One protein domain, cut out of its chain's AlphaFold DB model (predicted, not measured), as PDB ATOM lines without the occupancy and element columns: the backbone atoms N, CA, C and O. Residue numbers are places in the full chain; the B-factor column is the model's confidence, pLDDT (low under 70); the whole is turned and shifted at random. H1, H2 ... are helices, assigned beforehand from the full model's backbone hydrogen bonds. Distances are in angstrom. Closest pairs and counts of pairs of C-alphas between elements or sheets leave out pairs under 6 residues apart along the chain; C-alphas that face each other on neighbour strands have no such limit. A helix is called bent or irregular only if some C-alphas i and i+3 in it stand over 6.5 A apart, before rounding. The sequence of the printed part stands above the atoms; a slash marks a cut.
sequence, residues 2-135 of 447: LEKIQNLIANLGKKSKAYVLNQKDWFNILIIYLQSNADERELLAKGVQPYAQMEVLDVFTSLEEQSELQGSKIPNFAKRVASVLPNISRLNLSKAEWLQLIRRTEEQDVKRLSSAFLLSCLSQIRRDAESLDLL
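AT A GLANCE: This is residues 2 to 135 of the 447 residues of an uncharacterized protein of Legionella jordanis (UniProt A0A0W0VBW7). Two lobes of helices sit end to end: in the first, H1, H2 and H3 make an up-and-down bundle of three, each running against the one before it, and H4 crosses H2 and H3. In the second, H5 and H8 pack on H7 at large angles, with the short H6 and H9 side by side at the far end; H7 also packs on H2 and so joins the lobes. The 134 printed residues hold nine named helices, H1 to H9 in chain order, and no named strand: the class is all helix. The whole is compact, with a radius of gyration of the C-alphas of 16.3 A, yet elongated, spanning 46 by 27 by 25 A.

HOW THE PARTS SIT: Start with H1, residues 2 to 13, which touches H3, residues 38 to 52, at Ile 9 and Gly 47, their closest C-alphas, 5.7 A apart. H2, residues 23 to 35, forms a helical hairpin with H3; C-alphas 33 and 41 are closest, at 5.6 A. H4, residues 56 to 71, touches H2 with residues 63 to 67 alone, about perpendicular at 90 degrees, closest at C-alphas 30 and 63, 6.0 A. H7, residues 95 to 107, is the hub; its residues 95 to 100 touch H2 at a shallow tilt of 23 degrees, opposite ways, closest at C-alphas 31 and 96, 5.5 A. H5, residues 74 to 84, touches H7 at C-alphas 74 and 98, the closest, 6.5 A. H8, residues 115 to 126, touches H7 at a steep tilt of 52 degrees, closest at C-alphas 101 and 121, 6.6 A. H6, residues 86 to 91, touches H9, residues 130 to 135, closest at C-alphas 87 and 135, 5.5 A. Every O i to N i+4 pair is within hydrogen-bond range in H1, H2, H4, H7 and H8, against 9 of 11 in H3, 6 of 7 in H5, and 0 of 2 in H6 and in H9, which each have 2 of 3 O i to N i+3 pairs within range.

IN THESE COORDINATES: Find C-alpha 2 at (-29.917, 16.221, -86.928), where H1 begins its 16.1 A. H2 spans 18.7 A and H3 19.7 A; H4, the longest by residues, runs 22.3 A from C-alpha 56 at (-23.253, 16.512, -70.186). H5 spans 15.5 A, H7 18.4 A and H8 16.0 A. H3 and H6 are irregular: C-alphas 47 and 50 are 7.0 A apart, and 86 and 89 are 7.6 A. H9 ends at C-alpha 135, (-10.683, 28.585, -107.382).

THE WHOLE: The C-alphas farthest apart, of Ala 18 and Leu 134, are 47.6 A apart. The printed part has no cut and no long link. Residues 106 to 111, of which 106 and 107 belong to H7, stand free. Confidence is low, under 70, at residues 127 to 135.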
ATOM      1  N   LEU A   2     -29.200  17.259 -87.677       89.38
ATOM      2  CA  LEU A   2     -29.917  16.221 -86.928       89.38
ATOM      3  C   LEU A   2     -29.700  14.759 -87.379       89.38
ATOM      4  O   LEU A   2     -29.284  13.943 -86.568       89.38
ATOM      5  N   GLU A   3     -29.891  14.424 -88.659       87.88
ATOM      6  CA  GLU A   3     -29.685  13.050 -89.164       87.88
ATOM      7  C   GLU A   3     -28.249  12.536 -88.930       87.88
ATOM      8  O   GLU A   3     -28.038  11.387 -88.553       87.88
ATOM      9  N   LYS A   4     -27.229  13.398 -89.074       87.19
ATOM     10  CA  LYS A   4     -25.833  13.029 -88.780       87.19
ATOM     11  C   LYS A   4     -25.619  12.763 -87.292       87.19
ATOM     12  O   LYS A   4     -24.863  11.859 -86.954       87.19
ATOM     13  N   ILE A   5     -26.265  13.547 -86.426       91.38
ATOM     14  CA  ILE A   5     -26.227  13.347 -84.971       91.38
ATOM     15  C   ILE A   5     -26.897  12.017 -84.623       91.38
ATOM     16  O   ILE A   5     -26.301  11.204 -83.926       91.38
ATOM     17  N   GLN A   6     -28.082  11.749 -85.171       91.00
ATOM     18  CA  GLN A   6     -28.804  10.492 -84.965       91.00
ATOM     19  C   GLN A   6     -27.993   9.286 -85.443       91.00
ATOM     20  O   GLN A   6     -27.857   8.317 -84.705       91.00
ATOM     21  N   ASN A   7     -27.377   9.368 -86.625       86.44
ATOM     22  CA  ASN A   7     -26.512   8.309 -87.145       86.44
ATOM     23  C   ASN A   7     -25.267   8.096 -86.273       86.44
ATOM     24  O   ASN A   7     -24.882   6.954 -86.026       86.44
ATOM     25  N   LEU A   8     -24.644   9.170 -85.774       91.75
ATOM     26  CA  LEU A   8     -23.529   9.068 -84.831       91.75
ATOM     27  C   LEU A   8     -23.965   8.362 -83.540       91.75
ATOM     28  O   LEU A   8     -23.321   7.399 -83.133       91.75
ATOM     29  N   ILE A   9     -25.059   8.816 -82.923       92.50
ATOM     30  CA  ILE A   9     -25.584   8.255 -81.673       92.50
ATOM     31  C   ILE A   9     -25.987   6.793 -81.873       92.50
ATOM     32  O   ILE A   9     -25.622   5.947 -81.065       92.50
ATOM     33  N   ALA A  10     -26.661   6.458 -82.974       89.69
ATOM     34  CA  ALA A  10     -27.017   5.080 -83.305       89.69
ATOM     35  C   ALA A  10     -25.772   4.196 -83.477       89.69
ATOM     36  O   ALA A  10     -25.748   3.057 -83.012       89.69
ATOM     37  N   ASN A  11     -24.711   4.716 -84.101       86.44
ATOM     38  CA  ASN A  11     -23.454   3.988 -84.261       86.44
ATOM     39  C   ASN A  11     -22.705   3.796 -82.939       86.44
ATOM     40  O   ASN A  11     -22.146   2.720 -82.726       86.44
ATOM     41  N   LEU A  12     -22.723   4.785 -82.042       88.56
ATOM     42  CA  LEU A  12     -22.237   4.620 -80.669       88.56
ATOM     43  C   LEU A  12     -23.104   3.610 -79.895       88.56
ATOM     44  O   LEU A  12     -22.567   2.756 -79.197       88.56
ATOM     45  N   GLY A  13     -24.421   3.613 -80.116       89.12
ATOM     46  CA  GLY A  13     -25.394   2.651 -79.580       89.12
ATOM     47  C   GLY A  13     -25.075   1.190 -79.902       89.12
ATOM     48  O   GLY A  13     -25.362   0.301 -79.107       89.12
ATOM     49  N   LYS A  14     -24.428   0.942 -81.046       87.50
ATOM     50  CA  LYS A  14     -23.950  -0.389 -81.455       87.50
ATOM     51  C   LYS A  14     -22.644  -0.808 -80.760       87.50
ATOM     52  O   LYS A  14     -22.237  -1.961 -80.893       87.50
ATOM     53  N   LYS A  15     -21.944   0.102 -80.069       87.44
ATOM     54  CA  LYS A  15     -20.706  -0.193 -79.329       87.44
ATOM     55  C   LYS A  15     -21.022  -0.764 -77.944       87.44
ATOM     56  O   LYS A  15     -22.105  -0.561 -77.401       87.44
ATOM     57  N   SER A  16     -20.065  -1.492 -77.362       84.44
ATOM     58  CA  SER A  16     -20.219  -2.006 -75.997       84.44
ATOM     59  C   SER A  16     -20.291  -0.853 -74.990       84.44
ATOM     60  O   SER A  16     -19.727   0.215 -75.215       84.44
ATOM     61  N   LYS A  17     -20.927  -1.078 -73.833       79.00
ATOM     62  CA  LYS A  17     -20.976  -0.082 -72.744       79.00
ATOM     63  C   LYS A  17     -19.596   0.287 -72.182       79.00
ATOM     64  O   LYS A  17     -19.465   1.306 -71.523       79.00
ATOM     65  N   ALA A  18     -18.582  -0.542 -72.430       82.81
ATOM     66  CA  ALA A  18     -17.199  -0.292 -72.032       82.81
ATOM     67  C   ALA A  18     -16.403   0.496 -73.092       82.81
ATOM     68  O   ALA A  18     -15.213   0.737 -72.904       82.81
ATOM     69  N   TYR A  19     -17.018   0.855 -74.223       85.38
ATOM     70  CA  TYR A  19     -16.356   1.614 -75.276       85.38
ATOM     71  C   TYR A  19     -16.033   3.033 -74.806       85.38
ATOM     72  O   TYR A  19     -16.926   3.774 -74.400       85.38
ATOM     73  N   VAL A  20     -14.762   3.412 -74.921       86.88
ATOM     74  CA  VAL A  20     -14.274   4.762 -74.630       86.88
ATOM     75  C   VAL A  20     -13.982   5.474 -75.945       86.88
ATOM     76  O   VAL A  20     -13.313   4.926 -76.824       86.88
ATOM     77  N   LEU A  21     -14.482   6.704 -76.068       88.62
ATOM     78  CA  LEU A  21     -14.256   7.550 -77.239       88.62
ATOM     79  C   LEU A  21     -12.759   7.790 -77.446       88.62
ATOM     80  O   LEU A  21     -12.064   8.308 -76.570       88.62
ATOM     81  N   ASN A  22     -12.264   7.454 -78.633       87.00
ATOM     82  CA  ASN A  22     -10.881   7.730 -79.006       87.00
ATOM     83  C   ASN A  22     -10.739   9.142 -79.615       87.00
ATOM     84  O   ASN A  22     -11.716   9.852 -79.855       87.00
ATOM     85  N   GLN A  23      -9.507   9.553 -79.923       83.75
ATOM     86  CA  GLN A  23      -9.222  10.873 -80.504       83.75
ATOM     87  C   GLN A  23      -9.962  11.136 -81.833       83.75
ATOM     88  O   GLN A  23     -10.368  12.266 -82.107       83.75
ATOM     89  N   LYS A  24     -10.154  10.102 -82.665       83.19
ATOM     90  CA  LYS A  24     -10.875  10.203 -83.943       83.19
ATOM     91  C   LYS A  24     -12.366  10.460 -83.707       83.19
ATOM     92  O   LYS A  24     -12.958  11.264 -84.431       83.19
ATOM     93  N   ASP A  25     -12.949   9.810 -82.703       88.88
ATOM     94  CA  ASP A  25     -14.349   9.999 -82.318       88.88
ATOM     95  C   ASP A  25     -14.583  11.417 -81.806       88.88
ATOM     96  O   ASP A  25     -15.461  12.110 -82.316       88.88
ATOM     97  N   TRP A  26     -13.732  11.886 -80.889       90.31
ATOM     98  CA  TRP A  26     -13.786  13.253 -80.370       90.31
ATOM     99  C   TRP A  26     -13.698  14.296 -81.479       90.31
ATOM    100  O   TRP A  26     -14.495  15.232 -81.517       90.31
ATOM    101  N   PHE A  27     -12.809  14.100 -82.452       87.06
ATOM    102  CA  PHE A  27     -12.725  15.011 -83.587       87.06
ATOM    103  C   PHE A  27     -14.001  14.993 -84.446       87.06
ATOM    104  O   PHE A  27     -14.470  16.044 -84.881       87.06
ATOM    105  N   ASN A  28     -14.584  13.817 -84.707       87.38
ATOM    106  CA  ASN A  28     -15.853  13.713 -85.437       87.38
ATOM    107  C   ASN A  28     -16.985  14.445 -84.701       87.38
ATOM    108  O   ASN A  28     -17.727  15.203 -85.329       87.38
ATOM    109  N   ILE A  29     -17.081  14.246 -83.384       92.69
ATOM    110  CA  ILE A  29     -18.053  14.913 -82.510       92.69
ATOM    111  C   ILE A  29     -17.852  16.428 -82.572       92.69
ATOM    112  O   ILE A  29     -18.813  17.151 -82.815       92.69
ATOM    113  N   LEU A  30     -16.610  16.911 -82.464       91.69
ATOM    114  CA  LEU A  30     -16.278  18.333 -82.553       91.69
ATOM    115  C   LEU A  30     -16.719  18.960 -83.884       91.69
ATOM    116  O   LEU A  30     -17.274  20.057 -83.905       91.69
ATOM    117  N   ILE A  31     -16.504  18.273 -85.009       90.12
ATOM    118  CA  ILE A  31     -16.950  18.770 -86.317       90.12
ATOM    119  C   ILE A  31     -18.475  18.889 -86.380       90.12
ATOM    120  O   ILE A  31     -18.977  19.888 -86.896       90.12
ATOM    121  N   ILE A  32     -19.207  17.900 -85.857       91.44
ATOM    122  CA  ILE A  32     -20.673  17.936 -85.807       91.44
ATOM    123  C   ILE A  32     -21.131  19.070 -84.886       91.44
ATOM    124  O   ILE A  32     -21.959  19.879 -85.299       91.44
ATOM    125  N   TYR A  33     -20.537  19.186 -83.699       93.25
ATOM    126  CA  TYR A  33     -20.809  20.236 -82.717       93.25
ATOM    127  C   TYR A  33     -20.681  21.641 -83.328       93.25
ATOM    128  O   TYR A  33     -21.598  22.456 -83.235       93.25
ATOM    129  N   LEU A  34     -19.586  21.904 -84.050       90.44
ATOM    130  CA  LEU A  34     -19.333  23.198 -84.699       90.44
ATOM    131  C   LEU A  34     -20.311  23.537 -85.831       90.44
ATOM    132  O   LEU A  34     -20.438  24.705 -86.194       90.44
ATOM    133  N   GLN A  35     -20.967  22.532 -86.408       90.31
ATOM    134  CA  GLN A  35     -21.966  22.689 -87.468       90.31
ATOM    135  C   GLN A  35     -23.407  22.717 -86.938       90.31
ATOM    136  O   GLN A  35     -24.327  22.937 -87.722       90.31
ATOM    137  N   SER A  36     -23.600  22.468 -85.642       92.62
ATOM    138  CA  SER A  36     -24.906  22.292 -85.006       92.62
ATOM    139  C   SER A  36     -25.392  23.576 -84.332       92.62
ATOM    140  O   SER A  36     -24.582  24.367 -83.830       92.62
ATOM    141  N   ASN A  37     -26.714  23.765 -84.298       93.94
ATOM    142  CA  ASN A  37     -27.362  24.801 -83.483       93.94
ATOM    143  C   ASN A  37     -27.391  24.410 -81.984       93.94
ATOM    144  O   ASN A  37     -26.873  23.359 -81.614       93.94
ATOM    145  N   ALA A  38     -27.948  25.258 -81.111       91.94
ATOM    146  CA  ALA A  38     -27.948  25.017 -79.661       91.94
ATOM    147  C   ALA A  38     -28.642  23.696 -79.272       91.94
ATOM    148  O   ALA A  38     -28.025  22.861 -78.611       91.94
ATOM    149  N   ASP A  39     -29.862  23.467 -79.763       93.88
ATOM    150  CA  ASP A  39     -30.652  22.262 -79.469       93.88
ATOM    151  C   ASP A  39     -29.959  20.990 -79.990       93.88
ATOM    152  O   ASP A  39     -29.886  19.963 -79.315       93.88
ATOM    153  N   GLU A  40     -29.388  21.063 -81.193       95.56
ATOM    154  CA  GLU A  40     -28.625  19.975 -81.800       95.56
ATOM    155  C   GLU A  40     -27.343  19.665 -81.008       95.56
ATOM    156  O   GLU A  40     -26.969  18.497 -80.877       95.56
ATOM    157  N   ARG A  41     -26.668  20.678 -80.444       94.88
ATOM    158  CA  ARG A  41     -25.495  20.471 -79.578       94.88
ATOM    159  C   ARG A  41     -25.877  19.815 -78.258       94.88
ATOM    160  O   ARG A  41     -25.150  18.935 -77.807       94.88
ATOM    161  N   GLU A  42     -27.004  20.200 -77.666       92.81
ATOM    162  CA  GLU A  42     -27.522  19.557 -76.456       92.81
ATOM    163  C   GLU A  42     -27.871  18.092 -76.709       92.81
ATOM    164  O   GLU A  42     -27.463  17.216 -75.942       92.81
ATOM    165  N   LEU A  43     -28.547  17.802 -77.822       94.44
ATOM    166  CA  LEU A  43     -28.837  16.433 -78.234       94.44
ATOM    167  C   LEU A  43     -27.552  15.617 -78.441       94.44
ATOM    168  O   LEU A  43     -27.459  14.479 -77.978       94.44
ATOM    169  N   LEU A  44     -26.555  16.199 -79.115       94.69
ATOM    170  CA  LEU A  44     -25.256  15.566 -79.333       94.69
ATOM    171  C   LEU A  44     -24.552  15.268 -78.004       94.69
ATOM    172  O   LEU A  44     -24.106  14.142 -77.802       94.69
ATOM    173  N   ALA A  45     -24.481  16.241 -77.091       92.75
ATOM    174  CA  ALA A  45     -23.825  16.082 -75.799       92.75
ATOM    175  C   ALA A  45     -24.500  14.989 -74.950       92.75
ATOM    176  O   ALA A  45     -23.814  14.106 -74.437       92.75
ATOM    177  N   LYS A  46     -25.842  14.966 -74.895       93.00
ATOM    178  CA  LYS A  46     -26.613  13.902 -74.224       93.00
ATOM    179  C   LYS A  46     -26.358  12.520 -74.828       93.00
ATOM    180  O   LYS A  46     -26.222  11.548 -74.096       93.00
ATOM    181  N   GLY A  47     -26.273  12.420 -76.154       92.06
ATOM    182  CA  GLY A  47     -26.005  11.151 -76.835       92.06
ATOM    183  C   GLY A  47     -24.568  10.640 -76.669       92.06
ATOM    184  O   GLY A  47     -24.334   9.434 -76.699       92.06
ATOM    185  N   VAL A  48     -23.607  11.549 -76.489       92.69
ATOM    186  CA  VAL A  48     -22.178  11.243 -76.314       92.69
ATOM    187  C   VAL A  48     -21.836  10.915 -74.855       92.69
ATOM    188  O   VAL A  48     -20.958  10.082 -74.616       92.69
ATOM    189  N   GLN A  49     -22.548  11.508 -73.891       93.44
ATOM    190  CA  GLN A  49     -22.302  11.385 -72.448       93.44
ATOM    191  C   GLN A  49     -22.048   9.940 -71.958       93.44
ATOM    192  O   GLN A  49     -21.027   9.728 -71.295       93.44
ATOM    193  N   PRO A  50     -22.847   8.916 -72.329       88.56
ATOM    194  CA  PRO A  50     -22.628   7.547 -71.848       88.56
ATOM    195  C   PRO A  50     -21.269   6.944 -72.240       88.56
ATOM    196  O   PRO A  50     -20.780   6.041 -71.566       88.56
ATOM    197  N   TYR A  51     -20.660   7.434 -73.323       90.25
ATOM    198  CA  TYR A  51     -19.402   6.928 -73.888       90.25
ATOM    199  C   TYR A  51     -18.194   7.781 -73.501       90.25
ATOM    200  O   TYR A  51     -17.055   7.316 -73.546       90.25
ATOM    201  N   ALA A  52     -18.442   9.040 -73.143       86.44
ATOM    202  CA  ALA A  52     -17.429   9.959 -72.651       86.44
ATOM    203  C   ALA A  52     -17.128   9.755 -71.156       86.44
ATOM    204  O   ALA A  52     -16.081  10.201 -70.698       86.44
ATOM    205  N   GLN A  53     -18.013   9.065 -70.418       86.94
ATOM    206  CA  GLN A  53     -17.895   8.827 -68.970       86.94
ATOM    207  C   GLN A  53     -17.746  10.131 -68.163       86.94
ATOM    208  O   GLN A  53     -17.000  10.194 -67.191       86.94
ATOM    209  N   MET A  54     -18.449  11.180 -68.590       89.69
ATOM    210  CA  MET A  54     -18.427  12.516 -67.987       89.69
ATOM    211  C   MET A  54     -19.829  13.121 -68.031       89.69
ATOM    212  O   MET A  54     -20.666  12.656 -68.805       89.69
ATOM    213  N   GLU A  55     -20.109  14.146 -67.229       88.81
ATOM    214  CA  GLU A  55     -21.417  14.803 -67.255       88.81
ATOM    215  C   GLU A  55     -21.641  15.562 -68.570       88.81
ATOM    216  O   GLU A  55     -20.699  15.949 -69.261       88.81
ATOM    217  N   VAL A  56     -22.906  15.808 -68.933       86.69
ATOM    218  CA  VAL A  56     -23.253  16.512 -70.186       86.69
ATOM    219  C   VAL A  56     -22.567  17.881 -70.265       86.69
ATOM    220  O   VAL A  56     -22.084  18.265 -71.330       86.69
ATOM    221  N   LEU A  57     -22.485  18.598 -69.140       86.81
ATOM    222  CA  LEU A  57     -21.803  19.889 -69.060       86.81
ATOM    223  C   LEU A  57     -20.293  19.757 -69.310       86.81
ATOM    224  O   LEU A  57     -19.719  20.575 -70.020       86.81
ATOM    225  N   ASP A  58     -19.667  18.692 -68.812       88.38
ATOM    226  CA  ASP A  58     -18.242  18.426 -69.037       88.38
ATOM    227  C   ASP A  58     -17.959  18.073 -70.504       88.38
ATOM    228  O   ASP A  58     -16.919  18.460 -71.044       88.38
ATOM    229  N   VAL A  59     -18.902  17.402 -71.186       86.38
ATOM    230  CA  VAL A  59     -18.827  17.174 -72.641       86.38
ATOM    231  C   VAL A  59     -18.815  18.509 -73.385       86.38
ATOM    232  O   VAL A  59     -18.013  18.686 -74.303       86.38
ATOM    233  N   PHE A  60     -19.675  19.456 -73.000       87.44
ATOM    234  CA  PHE A  60     -19.705  20.791 -73.602       87.44
ATOM    235  C   PHE A  60     -18.384  21.529 -73.421       87.44
ATOM    236  O   PHE A  60     -17.781  21.927 -74.419       87.44
ATOM    237  N   THR A  61     -17.914  21.644 -72.179       88.88
ATOM    238  CA  THR A  61     -16.647  22.310 -71.852       88.88
ATOM    239  C   THR A  61     -15.492  21.682 -72.628       88.88
ATOM    240  O   THR A  61     -14.735  22.383 -73.296       88.88
ATOM    241  N   SER A  62     -15.421  20.347 -72.668       87.31
ATOM    242  CA  SER A  62     -14.390  19.622 -73.419       87.31
ATOM    243  C   SER A  62     -14.425  19.928 -74.922       87.31
ATOM    244  O   SER A  62     -13.380  20.078 -75.559       87.31
ATOM    245  N   LEU A  63     -15.615  20.024 -75.526       88.19
ATOM    246  CA  LEU A  63     -15.759  20.348 -76.950       88.19
ATOM    247  C   LEU A  63     -15.405  21.810 -77.249       88.19
ATOM    248  O   LEU A  63     -14.834  22.090 -78.307       88.19
ATOM    249  N   GLU A  64     -15.700  22.732 -76.337       88.81
ATOM    250  CA  GLU A  64     -15.311  24.141 -76.447       88.81
ATOM    251  C   GLU A  64     -13.793  24.318 -76.326       88.81
ATOM    252  O   GLU A  64     -13.173  24.907 -77.215       88.81
ATOM    253  N   GLU A  65     -13.161  23.696 -75.332       89.75
ATOM    254  CA  GLU A  65     -11.704  23.706 -75.170       89.75
ATOM    255  C   GLU A  65     -10.992  23.095 -76.386       89.75
ATOM    256  O   GLU A  65     -10.046  23.670 -76.937       89.75
ATOM    257  N   GLN A  66     -11.474  21.952 -76.890       87.12
ATOM    258  CA  GLN A  66     -10.924  21.344 -78.106       87.12
ATOM    259  C   GLN A  66     -11.141  22.224 -79.343       87.12
ATOM    260  O   GLN A  66     -10.260  22.314 -80.204       87.12
ATOM    261  N   SER A  67     -12.294  22.889 -79.448       88.50
ATOM    262  CA  SER A  67     -12.597  23.855 -80.507       88.50
ATOM    263  C   SER A  67     -11.592  25.006 -80.512       88.50
ATOM    264  O   SER A  67     -11.129  25.417 -81.583       88.50
ATOM    265  N   GLU A  68     -11.240  25.544 -79.347       89.94
ATOM    266  CA  GLU A  68     -10.243  26.607 -79.204       89.94
ATOM    267  C   GLU A  68      -8.835  26.115 -79.537       89.94
ATOM    268  O   GLU A  68      -8.171  26.688 -80.411       89.94
ATOM    269  N   LEU A  69      -8.424  24.994 -78.939       87.88
ATOM    270  CA  LEU A  69      -7.109  24.395 -79.150       87.88
ATOM    271  C   LEU A  69      -6.865  24.091 -80.631       87.88
ATOM    272  O   LEU A  69      -5.842  24.486 -81.193       87.88
ATOM    273  N   GLN A  70      -7.811  23.431 -81.302       87.50
ATOM    274  CA  GLN A  70      -7.696  23.135 -82.732       87.50
ATOM    275  C   GLN A  70      -7.843  24.402 -83.585       87.50
ATOM    276  O   GLN A  70      -7.179  24.543 -84.615       87.50
ATOM    277  N   GLY A  71      -8.673  25.355 -83.148       87.44
ATOM    278  CA  GLY A  71      -8.852  26.654 -83.793       87.44
ATOM    279  C   GLY A  71      -7.551  27.449 -83.916       87.44
ATOM    280  O   GLY A  71      -7.324  28.091 -84.942       87.44
ATOM    281  N   SER A  72      -6.652  27.327 -82.935       91.19
ATOM    282  CA  SER A  72      -5.333  27.975 -82.950       91.19
ATOM    283  C   SER A  72      -4.442  27.549 -84.131       91.19
ATOM    284  O   SER A  72      -3.590  28.317 -84.583       91.19
ATOM    285  N   LYS A  73      -4.663  26.353 -84.701       92.00
ATOM    286  CA  LYS A  73      -3.921  25.852 -85.871       92.00
ATOM    287  C   LYS A  73      -4.369  26.500 -87.187       92.00
ATOM    288  O   LYS A  73      -3.599  26.522 -88.154       92.00
ATOM    289  N   ILE A  74      -5.598  27.024 -87.244       94.94
ATOM    290  CA  ILE A  74      -6.229  27.504 -88.483       94.94
ATOM    291  C   ILE A  74      -5.439  28.639 -89.145       94.94
ATOM    292  O   ILE A  74      -5.168  28.511 -90.338       94.94
ATOM    293  N   PRO A  75      -5.000  29.709 -88.451       95.75
ATOM    294  CA  PRO A  75      -4.322  30.829 -89.106       95.75
ATOM    295  C   PRO A  75      -3.042  30.412 -89.843       95.75
ATOM    296  O   PRO A  75      -2.805  30.822 -90.981       95.75
ATOM    297  N   ASN A  76      -2.230  29.548 -89.226       93.88
ATOM    298  CA  ASN A  76      -0.989  29.059 -89.824       93.88
ATOM    299  C   ASN A  76      -1.261  28.131 -91.011       93.88
ATOM    300  O   ASN A  76      -0.596  28.224 -92.047       93.88
ATOM    301  N   PHE A  77      -2.264  27.261 -90.893       95.19
ATOM    302  CA  PHE A  77      -2.661  26.390 -91.991       95.19
ATOM    303  C   PHE A  77      -3.273  27.176 -93.160       95.19
ATOM    304  O   PHE A  77      -2.894  26.952 -94.309       95.19
ATOM    305  N   ALA A  78      -4.132  28.160 -92.886       94.62
ATOM    306  CA  ALA A  78      -4.748  29.022 -93.889       94.62
ATOM    307  C   ALA A  78      -3.702  29.805 -94.696       94.62
ATOM    308  O   ALA A  78      -3.793  29.851 -95.922       94.62
ATOM    309  N   LYS A  79      -2.651  30.327 -94.043       93.75
ATOM    310  CA  LYS A  79      -1.501  30.953 -94.727       93.75
ATOM    311  C   LYS A  79      -0.811  29.989 -95.698       93.75
ATOM    312  O   LYS A  79      -0.526  30.355 -96.838       93.75
ATOM    313  N   ARG A  80      -0.577  28.738 -95.281       94.12
ATOM    314  CA  ARG A  80       0.016  27.693 -96.139       94.12
ATOM    315  C   ARG A  80      -0.905  27.285 -97.290       94.12
ATOM    316  O   ARG A  80      -0.419  26.977 -98.371       94.12
ATOM    317  N   VAL A  81      -2.217  27.267 -97.076       94.00
ATOM    318  CA  VAL A  81      -3.199  26.972 -98.128       94.00
ATOM    319  C   VAL A  81      -3.264  28.113 -99.139       94.00
ATOM    320  O   VAL A  81      -3.241  27.844-100.337       94.00
ATOM    321  N   ALA A  82      -3.264  29.368 -98.688       92.69
ATOM    322  CA  ALA A  82      -3.315  30.545 -99.556       92.69
ATOM    323  C   ALA A  82      -2.113  30.642-100.513       92.69
ATOM    324  O   ALA A  82      -2.268  31.111-101.637       92.69
ATOM    325  N   SER A  83      -0.931  30.142-100.135       91.50
ATOM    326  CA  SER A  83       0.224  30.127-101.049       91.50
ATOM    327  C   SER A  83       0.047  29.165-102.234       91.50
ATOM    328  O   SER A  83       0.605  29.387-103.309       91.50
ATOM    329  N   VAL A  84      -0.760  28.114-102.068       90.94
ATOM    330  CA  VAL A  84      -1.011  27.082-103.089       90.94
ATOM    331  C   VAL A  84      -2.352  27.295-103.807       90.94
ATOM    332  O   VAL A  84      -2.489  26.971-104.989       90.94
ATOM    333  N   LEU A  85      -3.329  27.878-103.113       90.56
ATOM    334  CA  LEU A  85      -4.665  28.251-103.582       90.56
ATOM    335  C   LEU A  85      -4.952  29.716-103.201       90.56
ATOM    336  O   LEU A  85      -5.668  29.972-102.234       90.56
ATOM    337  N   PRO A  86      -4.439  30.696-103.971       86.75
ATOM    338  CA  PRO A  86      -4.544  32.122-103.626       86.75
ATOM    339  C   PRO A  86      -5.977  32.633-103.467       86.75
ATOM    340  O   PRO A  86      -6.238  33.522-102.665       86.75
ATOM    341  N   ASN A  87      -6.924  32.036-104.194       87.75
ATOM    342  CA  ASN A  87      -8.331  32.430-104.170       87.75
ATOM    343  C   ASN A  87      -9.150  31.721-103.080       87.75
ATOM    344  O   ASN A  87     -10.373  31.827-103.093       87.75
ATOM    345  N   ILE A  88      -8.516  30.994-102.149       89.50
ATOM    346  CA  ILE A  88      -9.223  30.228-101.111       89.50
ATOM    347  C   ILE A  88     -10.146  31.099-100.249       89.50
ATOM    348  O   ILE A  88     -11.213  30.644 -99.844       89.50
ATOM    349  N   SER A  89      -9.782  32.364-100.026       87.12
ATOM    350  CA  SER A  89     -10.593  33.320 -99.268       87.12
ATOM    351  C   SER A  89     -11.985  33.525 -99.868       87.12
ATOM    352  O   SER A  89     -12.930  33.739 -99.120       87.12
ATOM    353  N   ARG A  90     -12.150  33.363-101.189       87.06
ATOM    354  CA  ARG A  90     -13.451  33.498-101.870       87.06
ATOM    355  C   ARG A  90     -14.471  32.444-101.452       87.06
ATOM    356  O   ARG A  90     -15.660  32.641-101.662       87.06
ATOM    357  N   LEU A  91     -14.019  31.323-100.891       85.19
ATOM    358  CA  LEU A  91     -14.924  30.282-100.421       85.19
ATOM    359  C   LEU A  91     -15.574  30.619 -99.082       85.19
ATOM    360  O   LEU A  91     -16.583  29.994 -98.769       85.19
ATOM    361  N   ASN A  92     -15.023  31.544 -98.288       87.94
ATOM    362  CA  ASN A  92     -15.477  31.801 -96.915       87.94
ATOM    363  C   ASN A  92     -15.616  30.495 -96.109       87.94
ATOM    364  O   ASN A  92     -16.711  30.105 -95.707       87.94
ATOM    365  N   LEU A  93     -14.508  29.762 -95.954       90.69
ATOM    366  CA  LEU A  93     -14.505  28.487 -95.234       90.69
ATOM    367  C   LEU A  93     -14.848  28.684 -93.751       90.69
ATOM    368  O   LEU A  93     -14.221  29.502 -93.073       90.69
ATOM    369  N   SER A  94     -15.796  27.898 -93.238       91.75
ATOM    370  CA  SER A  94     -16.149  27.900 -91.815       91.75
ATOM    371  C   SER A  94     -15.047  27.266 -90.956       91.75
ATOM    372  O   SER A  94     -14.175  26.544 -91.453       91.75
ATOM    373  N   LYS A  95     -15.099  27.488 -89.635       91.00
ATOM    374  CA  LYS A  95     -14.162  26.870 -88.679       91.00
ATOM    375  C   LYS A  95     -14.137  25.343 -88.823       91.00
ATOM    376  O   LYS A  95     -13.063  24.753 -88.906       91.00
ATOM    377  N   ALA A  96     -15.307  24.712 -88.936       89.44
ATOM    378  CA  ALA A  96     -15.425  23.265 -89.112       89.44
ATOM    379  C   ALA A  96     -14.772  22.774 -90.417       89.44
ATOM    380  O   ALA A  96     -14.113  21.735 -90.430       89.44
ATOM    381  N   GLU A  97     -14.913  23.522 -91.515       91.25
ATOM    382  CA  GLU A  97     -14.310  23.162 -92.805       91.25
ATOM    383  C   GLU A  97     -12.780  23.252 -92.764       91.25
ATOM    384  O   GLU A  97     -12.091  22.357 -93.260       91.25
ATOM    385  N   TRP A  98     -12.238  24.288 -92.121       94.75
ATOM    386  CA  TRP A  98     -10.796  24.416 -91.906       94.75
ATOM    387  C   TRP A  98     -10.228  23.268 -91.079       94.75
ATOM    388  O   TRP A  98      -9.208  22.689 -91.456       94.75
ATOM    389  N   LEU A  99     -10.898  22.906 -89.984       92.31
ATOM    390  CA  LEU A  99     -10.476  21.785 -89.150       92.31
ATOM    391  C   LEU A  99     -10.512  20.462 -89.925       92.31
ATOM    392  O   LEU A  99      -9.562  19.684 -89.844       92.31
ATOM    393  N   GLN A 100     -11.534  20.228 -90.755       90.06
ATOM    394  CA  GLN A 100     -11.575  19.048 -91.625       90.06
ATOM    395  C   GLN A 100     -10.413  19.005 -92.630       90.06
ATOM    396  O   GLN A 100      -9.855  17.932 -92.869       90.06
ATOM    397  N   LEU A 101     -10.012  20.144 -93.209       92.25
ATOM    398  CA  LEU A 101      -8.844  20.201 -94.096       92.25
ATOM    399  C   LEU A 101      -7.533  19.891 -93.366       92.25
ATOM    400  O   LEU A 101      -6.702  19.152 -93.901       92.25
ATOM    401  N   ILE A 102      -7.348  20.448 -92.165       91.94
ATOM    402  CA  ILE A 102      -6.169  20.192 -91.326       91.94
ATOM    403  C   ILE A 102      -6.078  18.701 -91.031       91.94
ATOM    404  O   ILE A 102      -5.082  18.072 -91.381       91.94
ATOM    405  N   ARG A 103      -7.159  18.124 -90.502       88.56
ATOM    406  CA  ARG A 103      -7.234  16.705 -90.160       88.56
ATOM    407  C   ARG A 103      -6.867  15.810 -91.338       88.56
ATOM    408  O   ARG A 103      -6.001  14.961 -91.202       88.56
ATOM    409  N   ARG A 104      -7.464  16.024 -92.515       87.81
ATOM    410  CA  ARG A 104      -7.161  15.199 -93.700       87.81
ATOM    411  C   ARG A 104      -5.719  15.341 -94.180       87.81
ATOM    412  O   ARG A 104      -5.166  14.405 -94.750       87.81
ATOM    413  N   THR A 105      -5.113  16.509 -93.976       89.62
ATOM    414  CA  THR A 105      -3.693  16.727 -94.277       89.62
ATOM    415  C   THR A 105      -2.804  15.949 -93.305       89.62
ATOM    416  O   THR A 105      -1.831  15.336 -93.743       89.62
ATOM    417  N   GLU A 106      -3.144  15.972 -92.012       87.94
ATOM    418  CA  GLU A 106      -2.444  15.246 -90.946       87.94
ATOM    419  C   GLU A 106      -2.594  13.720 -91.122       87.94
ATOM    420  O   GLU A 106      -1.590  13.015 -91.144       87.94
ATOM    421  N   GLU A 107      -3.810  13.213 -91.367       82.31
ATOM    422  CA  GLU A 107      -4.105  11.781 -91.574       82.31
ATOM    423  C   GLU A 107      -3.353  11.177 -92.772       82.31
ATOM    424  O   GLU A 107      -2.928  10.026 -92.731       82.31
ATOM    425  N   GLN A 108      -3.158  11.948 -93.847       79.69
ATOM    426  CA  GLN A 108      -2.418  11.489 -95.027       79.69
ATOM    427  C   GLN A 108      -0.901  11.742 -94.943       79.69
ATOM    428  O   GLN A 108      -0.171  11.378 -95.871       79.69
ATOM    429  N   ASP A 109      -0.411  12.366 -93.863       83.06
ATOM    430  CA  ASP A 109       0.991  12.779 -93.695       83.06
ATOM    431  C   ASP A 109       1.518  13.532 -94.940       83.06
ATOM    432  O   ASP A 109       2.554  13.217 -95.547       83.06
ATOM    433  N   VAL A 110       0.736  14.517 -95.399       83.81
ATOM    434  CA  VAL A 110       1.063  15.297 -96.600       83.81
ATOM    435  C   VAL A 110       2.116  16.347 -96.257       83.81
ATOM    436  O   VAL A 110       1.818  17.442 -95.780       83.81
ATOM    437  N   LYS A 111       3.378  16.044 -96.582       82.94
ATOM    438  CA  LYS A 111       4.516  16.957 -96.355       82.94
ATOM    439  C   LYS A 111       4.424  18.257 -97.162       82.94
ATOM    440  O   LYS A 111       4.856  19.311 -96.700       82.94
ATOM    441  N   ARG A 112       3.882  18.196 -98.383       86.44
ATOM    442  CA  ARG A 112       3.748  19.345 -99.295       86.44
ATOM    443  C   ARG A 112       2.317  19.464 -99.799       86.44
ATOM    444  O   ARG A 112       1.826  18.574-100.489       86.44
ATOM    445  N   LEU A 113       1.676  20.586 -99.481       90.31
ATOM    446  CA  LEU A 113       0.337  20.894 -99.971       90.31
ATOM    447  C   LEU A 113       0.386  21.141-101.482       90.31
ATOM    448  O   LEU A 113       1.248  21.866-101.976       90.31
ATOM    449  N   SER A 114      -0.558  20.551-102.208       88.38
ATOM    450  CA  SER A 114      -0.774  20.823-103.629       88.38
ATOM    451  C   SER A 114      -2.198  21.318-103.847       88.38
ATOM    452  O   SER A 114      -3.107  20.980-103.085       88.38
ATOM    453  N   SER A 115      -2.404  22.109-104.901       86.75
ATOM    454  CA  SER A 115      -3.732  22.627-105.239       86.75
ATOM    455  C   SER A 115      -4.698  21.485-105.546       86.75
ATOM    456  O   SER A 115      -5.828  21.508-105.079       86.75
ATOM    457  N   ALA A 116      -4.239  20.447-106.252       82.44
ATOM    458  CA  ALA A 116      -5.035  19.263-106.563       82.44
ATOM    459  C   ALA A 116      -5.518  18.528-105.301       82.44
ATOM    460  O   ALA A 116      -6.699  18.192-105.208       82.44
ATOM    461  N   PHE A 117      -4.632  18.323-104.319       86.00
ATOM    462  CA  PHE A 117      -4.988  17.711-103.037       86.00
ATOM    463  C   PHE A 117      -6.030  18.550-102.287       86.00
ATOM    464  O   PHE A 117      -7.089  18.048-101.925       86.00
ATOM    465  N   LEU A 118      -5.772  19.849-102.126       89.50
ATOM    466  CA  LEU A 118      -6.664  20.748-101.394       89.50
ATOM    467  C   LEU A 118      -8.037  20.882-102.067       89.50
ATOM    468  O   LEU A 118      -9.058  20.798-101.391       89.50
ATOM    469  N   LEU A 119      -8.084  21.007-103.397       86.50
ATOM    470  CA  LEU A 119      -9.334  21.019-104.166       86.50
ATOM    471  C   LEU A 119     -10.114  19.708-104.029       86.50
ATOM    472  O   LEU A 119     -11.343  19.730-104.006       86.50
ATOM    473  N   SER A 120      -9.417  18.573-103.948       80.88
ATOM    474  CA  SER A 120     -10.034  17.267-103.708       80.88
ATOM    475  C   SER A 120     -10.652  17.200-102.311       80.88
ATOM    476  O   SER A 120     -11.845  16.915-102.183       80.88
ATOM    477  N   CYS A 121      -9.902  17.579-101.269       86.19
ATOM    478  CA  CYS A 121     -10.425  17.619 -99.905       86.19
ATOM    479  C   CYS A 121     -11.624  18.567 -99.787       86.19
ATOM    480  O   CYS A 121     -12.647  18.182 -99.226       86.19
ATOM    481  N   LEU A 122     -11.540  19.761-100.374       88.50
ATOM    482  CA  LEU A 122     -12.641  20.722-100.397       88.50
ATOM    483  C   LEU A 122     -13.886  20.172-101.099       88.50
ATOM    484  O   LEU A 122     -14.988  20.340-100.582       88.50
ATOM    485  N   SER A 123     -13.724  19.460-102.220       80.75
ATOM    486  CA  SER A 123     -14.856  18.856-102.947       80.75
ATOM    487  C   SER A 123     -15.612  17.826-102.123       80.75
ATOM    488  O   SER A 123     -16.829  17.712-102.226       80.75
ATOM    489  N   GLN A 124     -14.906  17.122-101.246       78.44
ATOM    490  CA  GLN A 124     -15.512  16.171-100.327       78.44
ATOM    491  C   GLN A 124     -16.163  16.851 -99.115       78.44
ATOM    492  O   GLN A 124     -17.125  16.311 -98.582       78.44
ATOM    493  N   ILE A 125     -15.638  17.997 -98.659       84.88
ATOM    494  CA  ILE A 125     -16.193  18.743 -97.515       84.88
ATOM    495  C   ILE A 125     -17.489  19.449 -97.921       84.88
ATOM    496  O   ILE A 125     -18.500  19.306 -97.238       84.88
ATOM    497  N   ARG A 126     -17.474  20.178 -99.045       79.38
ATOM    498  CA  ARG A 126     -18.611  21.002 -99.486       79.38
ATOM    499  C   ARG A 126     -19.642  20.268-100.326       79.38
ATOM    500  O   ARG A 126     -20.765  20.740-100.412       79.38
ATOM    501  N   ARG A 127     -19.271  19.158-100.978       67.06
ATOM    502  CA  ARG A 127     -20.097  18.430-101.967       67.06
ATOM    503  C   ARG A 127     -20.629  19.279-103.137       67.06
ATOM    504  O   ARG A 127     -21.267  18.730-104.026       67.06
ATOM    505  N   ASP A 128     -20.296  20.564-103.197       66.81
ATOM    506  CA  ASP A 128     -20.575  21.466-104.305       66.81
ATOM    507  C   ASP A 128     -19.326  21.620-105.186       66.81
ATOM    508  O   ASP A 128     -18.254  22.041-104.744       66.81
ATOM    509  N   ALA A 129     -19.460  21.218-106.449       59.94
ATOM    510  CA  ALA A 129     -18.389  21.309-107.433       59.94
ATOM    511  C   ALA A 129     -18.238  22.724-108.018       59.94
ATOM    512  O   ALA A 129     -17.127  23.074-108.416       59.94
ATOM    513  N   GLU A 130     -19.308  23.525-108.046       58.59
ATOM    514  CA  GLU A 130     -19.352  24.812-108.752       58.59
ATOM    515  C   GLU A 130     -18.598  25.900-107.992       58.59
ATOM    516  O   GLU A 130     -17.766  26.601-108.573       58.59
ATOM    517  N   SER A 131     -18.762  25.968-106.666       59.94
ATOM    518  CA  SER A 131     -17.972  26.883-105.830       59.94
ATOM    519  C   SER A 131     -16.461  26.637-105.923       59.94
ATOM    520  O   SER A 131     -15.667  27.556-105.715       59.94
ATOM    521  N   LEU A 132     -16.026  25.427-106.294       65.50
ATOM    522  CA  LEU A 132     -14.607  25.093-106.454       65.50
ATOM    523  C   LEU A 132     -14.040  25.450-107.824       65.50
ATOM    524  O   LEU A 132     -12.817  25.532-107.960       65.50
ATOM    525  N   ASP A 133     -14.881  25.682-108.826       64.94
ATOM    526  CA  ASP A 133     -14.422  26.154-110.131       64.94
ATOM    527  C   ASP A 133     -14.000  27.631-110.066       64.94
ATOM    528  O   ASP A 133     -13.046  28.029-110.740       64.94
ATOM    529  N   LEU A 134     -14.548  28.398-109.113       61.53
ATOM    530  CA  LEU A 134     -14.093  29.755-108.765       61.53
ATOM    531  C   LEU A 134     -12.619  29.807-108.315       61.53
ATOM    532  O   LEU A 134     -11.956  30.843-108.432       61.53
ATOM    533  N   LEU A 135     -12.079  28.693-107.814       65.81
ATOM    534  CA  LEU A 135     -10.683  28.585-107.382       65.81
ATOM    535  C   LEU A 135      -9.722  28.309-108.537       65.81
ATOM    536  O   LEU A 135      -8.522  28.561-108.404       65.81
TER     537      LEU A 135